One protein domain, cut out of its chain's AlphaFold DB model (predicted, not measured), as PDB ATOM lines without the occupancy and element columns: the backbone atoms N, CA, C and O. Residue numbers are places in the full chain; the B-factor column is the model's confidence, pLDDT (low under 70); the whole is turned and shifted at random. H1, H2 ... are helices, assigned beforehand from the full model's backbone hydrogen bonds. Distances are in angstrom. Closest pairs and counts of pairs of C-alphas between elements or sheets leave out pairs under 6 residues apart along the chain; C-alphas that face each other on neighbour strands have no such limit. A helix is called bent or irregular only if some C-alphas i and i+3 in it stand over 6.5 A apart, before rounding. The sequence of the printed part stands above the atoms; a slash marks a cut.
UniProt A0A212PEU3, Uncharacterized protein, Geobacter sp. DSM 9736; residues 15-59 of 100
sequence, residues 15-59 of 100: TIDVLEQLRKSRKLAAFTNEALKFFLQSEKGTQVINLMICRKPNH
ATOM      1  N   THR A  15     153.037 152.233 127.165       89.19
ATOM      2  CA  THR A  15     152.142 151.849 126.068       89.19
ATOM      3  C   THR A  15     150.706 151.629 126.558       89.19
ATOM      4  O   THR A  15     149.763 152.031 125.872       89.19
ATOM      5  N   ILE A  16     150.515 151.024 127.738       91.19
ATOM      6  CA  ILE A  16     149.183 150.835 128.338       91.19
ATOM      7  C   ILE A  16     148.511 152.189 128.583       91.19
ATOM      8  O   ILE A  16     147.376 152.387 128.139       91.19
ATOM      9  N   ASP A  17     149.222 153.128 129.205       93.19
ATOM     10  CA  ASP A  17     148.692 154.452 129.542       93.19
ATOM     11  C   ASP A  17     148.262 155.233 128.291       93.19
ATOM     12  O   ASP A  17     147.164 155.800 128.235       93.19
ATOM     13  N   VAL A  18     149.086 155.206 127.238       92.06
ATOM     14  CA  VAL A  18     148.773 155.857 125.956       92.06
ATOM     15  C   VAL A  18     147.543 155.225 125.304       92.06
ATOM     16  O   VAL A  18     146.643 155.939 124.849       92.06
ATOM     17  N   LEU A  19     147.451 153.891 125.272       90.94
ATOM     18  CA  LEU A  19     146.288 153.197 124.714       90.94
ATOM     19  C   LEU A  19     145.013 153.494 125.514       90.94
ATOM     20  O   LEU A  19     143.943 153.677 124.923       90.94
ATOM     21  N   GLU A  20     145.109 153.599 126.838       91.56
ATOM     22  CA  GLU A  20     143.981 153.967 127.688       91.56
ATOM     23  C   GLU A  20     143.528 155.412 127.430       91.56
ATOM     24  O   GLU A  20     142.328 155.674 127.285       91.56
ATOM     25  N   GLN A  21     144.461 156.352 127.276       94.25
ATOM     26  CA  GLN A  21     144.156 157.737 126.915       94.25
ATOM     27  C   GLN A  21     143.486 157.836 125.532       94.25
ATOM     28  O   GLN A  21     142.487 158.548 125.351       94.25
ATOM     29  N   LEU A  22     143.980 157.085 124.547       92.38
ATOM     30  CA  LEU A  22     143.390 156.998 123.208       92.38
ATOM     31  C   LEU A  22     141.987 156.378 123.236       92.38
ATOM     32  O   LEU A  22     141.099 156.799 122.485       92.38
ATOM     33  N   ARG A  23     141.754 155.409 124.126       90.88
ATOM     34  CA  ARG A  23     140.429 154.823 124.357       90.88
ATOM     35  C   ARG A  23     139.473 155.841 124.980       90.88
ATOM     36  O   ARG A  23     138.372 156.015 124.459       90.88
ATOM     37  N   LYS A  24     139.888 156.541 126.044       94.19
ATOM     38  CA  LYS A  24     139.086 157.578 126.728       94.19
ATOM     39  C   LYS A  24     138.683 158.707 125.778       94.19
ATOM     40  O   LYS A  24     137.542 159.156 125.798       94.19
ATOM     41  N   SER A  25     139.585 159.099 124.881       93.06
ATOM     42  CA  SER A  25     139.332 160.124 123.860       93.06
ATOM     43  C   SER A  25     138.552 159.631 122.633       93.06
ATOM     44  O   SER A  25     138.315 160.416 121.718       93.06
ATOM     45  N   ARG A  26     138.136 158.352 122.591       91.06
ATOM     46  CA  ARG A  26     137.453 157.705 121.449       91.06
ATOM     47  C   ARG A  26     138.245 157.762 120.131       91.06
ATOM     48  O   ARG A  26     137.673 157.599 119.058       91.06
ATOM     49  N   LYS A  27     139.566 157.958 120.204       92.06
ATOM     50  CA  LYS A  27     140.466 158.062 119.042       92.06
ATOM     51  C   LYS A  27     141.226 156.774 118.747       92.06
ATOM     52  O   LYS A  27     141.875 156.692 117.711       92.06
ATOM     53  N   LEU A  28     141.110 155.759 119.608       90.19
ATOM     54  CA  LEU A  28     141.851 154.502 119.491       90.19
ATOM     55  C   LEU A  28     141.733 153.859 118.103       90.19
ATOM     56  O   LEU A  28     142.748 153.490 117.526       90.19
ATOM     57  N   ALA A  29     140.529 153.758 117.537       89.12
ATOM     58  CA  ALA A  29     140.335 153.111 116.238       89.12
ATOM     59  C   ALA A  29     140.978 153.895 115.081       89.12
ATOM     60  O   ALA A  29     141.618 153.299 114.216       89.12
ATOM     61  N   ALA A  30     140.829 155.222 115.073       90.88
ATOM     62  CA  ALA A  30     141.432 156.081 114.057       90.88
ATOM     63  C   ALA A  30     142.963 156.057 114.159       90.88
ATOM     64  O   ALA A  30     143.643 155.821 113.166       90.88
ATOM     65  N   PHE A  31     143.487 156.198 115.380       92.25
ATOM     66  CA  PHE A  31     144.918 156.107 115.654       92.25
ATOM     67  C   PHE A  31     145.491 154.751 115.239       92.25
ATOM     68  O   PHE A  31     146.493 154.703 114.541       92.25
ATOM     69  N   THR A  32     144.831 153.650 115.611       90.31
ATOM     70  CA  THR A  32     145.274 152.291 115.259       90.31
ATOM     71  C   THR A  32     145.323 152.103 113.745       90.31
ATOM     72  O   THR A  32     146.282 151.538 113.233       90.31
ATOM     73  N   ASN A  33     144.323 152.601 113.010       90.31
ATOM     74  CA  ASN A  33     144.326 152.520 111.549       90.31
ATOM     75  C   ASN A  33     145.485 153.304 110.929       90.31
ATOM     76  O   ASN A  33     146.159 152.782 110.047       90.31
ATOM     77  N   GLU A  34     145.732 154.532 111.384       93.94
ATOM     78  CA  GLU A  34     146.858 155.328 110.891       93.94
ATOM     79  C   GLU A  34     148.200 154.684 111.248       93.94
ATOM     80  O   GLU A  34     149.038 154.492 110.372       93.94
ATOM     81  N   ALA A  35     148.380 154.244 112.494       91.50
ATOM     82  CA  ALA A  35     149.594 153.562 112.934       91.50
ATOM     83  C   ALA A  35     149.881 152.301 112.103       91.50
ATOM     84  O   ALA A  35     151.020 152.079 111.701       91.50
ATOM     85  N   LEU A  36     148.853 151.505 111.784       90.94
ATOM     86  CA  LEU A  36     149.002 150.339 110.913       90.94
ATOM     87  C   LEU A  36     149.382 150.735 109.482       90.94
ATOM     88  O   LEU A  36     150.243 150.083 108.902       90.94
ATOM     89  N   LYS A  37     148.800 151.798 108.914       92.94
ATOM     90  CA  LYS A  37     149.201 152.294 107.583       92.94
ATOM     91  C   LYS A  37     150.671 152.704 107.564       92.94
ATOM     92  O   LYS A  37     151.401 152.265 106.681       92.94
ATOM     93  N   PHE A  38     151.104 153.491 108.550       94.81
ATOM     94  CA  PHE A  38     152.502 153.905 108.680       94.81
ATOM     95  C   PHE A  38     153.430 152.704 108.855       94.81
ATOM     96  O   PHE A  38     154.453 152.610 108.180       94.81
ATOM     97  N   PHE A  39     153.059 151.751 109.711       92.88
ATOM     98  CA  PHE A  39     153.850 150.542 109.915       92.88
ATOM     99  C   PHE A  39     153.982 149.727 108.627       92.88
ATOM    100  O   PHE A  39     155.088 149.331 108.274       92.88
ATOM    101  N   LEU A  40     152.890 149.513 107.893       90.94
ATOM    102  CA  LEU A  40     152.901 148.733 106.653       90.94
ATOM    103  C   LEU A  40     153.723 149.387 105.532       90.94
ATOM    104  O   LEU A  40     154.196 148.677 104.653       90.94
ATOM    105  N   GLN A  41     153.920 150.707 105.573       92.31
ATOM    106  CA  GLN A  41     154.806 151.430 104.652       92.31
ATOM    107  C   GLN A  41     156.284 151.372 105.060       92.31
ATOM    108  O   GLN A  41     157.153 151.717 104.263       92.31
ATOM    109  N   SER A  42     156.584 150.956 106.290       94.75
ATOM    110  CA  SER A  42     157.962 150.799 106.748       94.75
ATOM    111  C   SER A  42     158.618 149.551 106.149       94.75
ATOM    112  O   SER A  42     157.952 148.594 105.741       94.75
ATOM    113  N   GLU A  43     159.950 149.524 106.166       92.69
ATOM    114  CA  GLU A  43     160.731 148.356 105.753       92.69
ATOM    115  C   GLU A  43     160.338 147.103 106.555       92.69
ATOM    116  O   GLU A  43     160.083 146.042 105.986       92.69
ATOM    117  N   LYS A  44     160.178 147.242 107.877       89.44
ATOM    118  CA  LYS A  44     159.745 146.153 108.765       89.44
ATOM    119  C   LYS A  44     158.327 145.675 108.445       89.44
ATOM    120  O   LYS A  44     158.077 144.473 108.445       89.44
ATOM    121  N   GLY A  45     157.413 146.586 108.110       90.44
ATOM    122  CA  GLY A  45     156.073 146.227 107.640       90.44
ATOM    123  C   GLY A  45     156.107 145.427 106.340       90.44
ATOM    124  O   GLY A  45     155.423 144.409 106.222       90.44
ATOM    125  N   THR A  46     156.966 145.826 105.403       90.44
ATOM    126  CA  THR A  46     157.181 145.103 104.140       90.44
ATOM    127  C   THR A  46     157.728 143.695 104.394       90.44
ATOM    128  O   THR A  46     157.224 142.729 103.821       90.44
ATOM    129  N   GLN A  47     158.689 143.546 105.313       89.81
ATOM    130  CA  GLN A  47     159.221 142.242 105.734       89.81
ATOM    131  C   GLN A  47     158.120 141.338 106.320       89.81
ATOM    132  O   GLN A  47     157.996 140.185 105.902       89.81
ATOM    133  N   VAL A  48     157.263 141.857 107.216       88.31
ATOM    134  CA  VAL A  48     156.114 141.104 107.766       88.31
ATOM    135  C   VAL A  48     155.195 140.616 106.648       88.31
ATOM    136  O   VAL A  48     154.822 139.443 106.623       88.31
ATOM    137  N   ILE A  49     154.822 141.496 105.716       89.00
ATOM    138  CA  ILE A  49     153.909 141.150 104.624       89.00
ATOM    139  C   ILE A  49     154.514 140.078 103.719       89.00
ATOM    140  O   ILE A  49     153.828 139.106 103.398       89.00
ATOM    141  N   ASN A  50     155.795 140.197 103.373       85.31
ATOM    142  CA  ASN A  50     156.493 139.194 102.573       85.31
ATOM    143  C   ASN A  50     156.487 137.828 103.270       85.31
ATOM    144  O   ASN A  50     156.096 136.836 102.658       85.31
ATOM    145  N   LEU A  51     156.790 137.775 104.569       84.69
ATOM    146  CA  LEU A  51     156.743 136.533 105.347       84.69
ATOM    147  C   LEU A  51     155.327 135.937 105.416       84.69
ATOM    148  O   LEU A  51     155.150 134.722 105.290       84.69
ATOM    149  N   MET A  52     154.293 136.770 105.561       83.25
ATOM    150  CA  MET A  52     152.899 136.310 105.565       83.25
ATOM    151  C   MET A  52     152.439 135.781 104.198       83.25
ATOM    152  O   MET A  52     151.654 134.831 104.145       83.25
ATOM    153  N   ILE A  53     152.910 136.370 103.096       82.56
ATOM    154  CA  ILE A  53     152.610 135.918 101.730       82.56
ATOM    155  C   ILE A  53     153.354 134.614 101.426       82.56
ATOM    156  O   ILE A  53     152.742 133.674 100.920       82.56
ATOM    157  N   CYS A  54     154.630 134.531 101.803       63.31
ATOM    158  CA  CYS A  54     155.486 133.371 101.574       63.31
ATOM    159  C   CYS A  54     155.058 132.114 102.341       63.31
ATOM    160  O   CYS A  54     155.310 131.003 101.887       63.31
ATOM    161  N   ARG A  55     154.365 132.260 103.477       56.44
ATOM    162  CA  ARG A  55     153.838 131.129 104.265       56.44
ATOM    163  C   ARG A  55     152.469 130.614 103.795       56.44
ATOM    164  O   ARG A  55     151.867 129.772 104.473       56.44
ATOM    165  N   LYS A  56     151.942 131.086 102.658       53.47
ATOM    166  CA  LYS A  56     150.778 130.448 102.018       53.47
ATOM    167  C   LYS A  56     151.216 129.085 101.456       53.47
ATOM    168  O   LYS A  56     152.189 129.041 100.713       53.47
ATOM    169  N   PRO A  57     150.507 127.983 101.757       50.16
ATOM    170  CA  PRO A  57     151.002 126.615 101.563       50.16
ATOM    171  C   PRO A  57     151.122 126.153 100.100       50.16
ATOM    172  O   PRO A  57     151.281 124.962  99.877       50.16
ATOM    173  N   ASN A  58     151.047 127.047  99.108       48.22
ATOM    174  CA  ASN A  58     150.955 126.645  97.703       48.22
ATOM    175  C   ASN A  58     151.937 127.286  96.726       48.22
ATOM    176  O   ASN A  58     151.851 126.964  95.549       48.22
ATOM    177  N   HIS A  59     152.893 128.117  97.145       45.97
ATOM    178  CA  HIS A  59     153.931 128.562  96.214       45.97
ATOM    179  C   HIS A  59     155.280 128.684  96.907       45.97
ATOM    180  O   HIS A  59     155.392 129.340  97.938       45.97
TER     181      HIS A  59
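Overview. This is residues 15 to 59 of the 100 residues of an uncharacterized protein of Geobacter sp. DSM 9736 (UniProt A0A212PEU3). Three helices are strung end to end in an open zigzag, with the longest, H2, in the middle, H1 making a corner at its first end and H3 making a corner at its last end. The helices meet only near these two corners, the two end helices stay apart, and the last part of H3 with the tail after it, residues 50 to 59, sticks out and adds to the length. The printed part has 45 residues with three named helices, in the order H1, H2, H3 along the chain, and no named strand; the class is all helix. The whole is extended, with a radius of gyration of the C-alphas of 14.7 A, and its C-alphas span 45 by 20 by 17 A along the three main axes.

Along the chain. The longest helix, H2, holds residues 28 to 41, 14 residues from Leu 28 to Gln 41, and measures 19.9 A from first to last C-alpha. Its first C-alpha, that of Leu 28, is at (141.851, 154.502, 119.491), and its last, that of Gln 41, is at (154.806, 151.430, 104.652). Before it comes H1, residues 15 to 24, 10 residues and 14.3 A from first to last C-alpha; it begins with C-alpha 15 at (152.142, 151.849, 126.068). After H2 comes H3, residues 43 to 54, 12 residues and 16.4 A long between its first and last C-alphas; it ends with C-alpha 54 at (155.486, 133.371, 101.574). Residues 55 to 59 follow H3 and belong to no named element.

Arrangement. H2 touches both of the other helices, each time with a part of its residues. H2 and H1 only just touch, with 3 pairs of C-alphas within 8 A, and they touch only at the corner by their link. H2 touches H1 with residues 28 to 31 alone; the closest C-alphas of the two helices are those of Leu 22 and Leu 28, 4.7 A apart. The lines of H1 and H2 stand at a steep tilt of 49 degrees, opposite ways, and their centres are 14.9 A apart. H2 and H3 also only just touch, with 3 pairs of C-alphas within 8 A, and again only at the corner by their link. Here residues 39 to 40 of H2 alone touch H3, and residues 45 to 49 of H3 alone touch H2. The closest C-alphas of H2 and H3 are those of Phe 39 and Gly 45, 5.4 A apart. H2 and H3 stand about perpendicular, at 83 degrees, with their centres 16.3 A apart. H1 and H3 are apart, with no C-alpha of the one within 8 A of the other. In H1, H2 and H3 every O i to N i+4 pair is within hydrogen-bond range, and no helix is bent or irregular.

Size, cuts and confidence. The outline of the printed part is a rod, and the two C-alphas farthest apart are those of Lys 24 and His 59, at 44.6 A. The C-alphas of the first and last printed residues, Thr 15 and His 59, are 37.9 A apart. Residues 50 to 59, of which 50 to 54 belong to H3, stand free; without them the body has 35 residues, spans 33 by 17 by 10 A and has a radius of gyration of 11.6 A. The printed part has no cut. The link from H1 to H2, residues 25 to 27, is tight, and so is the link from H2 to H3, the single residue Ser 42. The mean pLDDT of the printed part is 85.7; residues 54 to 59 are under 70, while the mean is 92 in H1, 92 in H2 and 86 in H3.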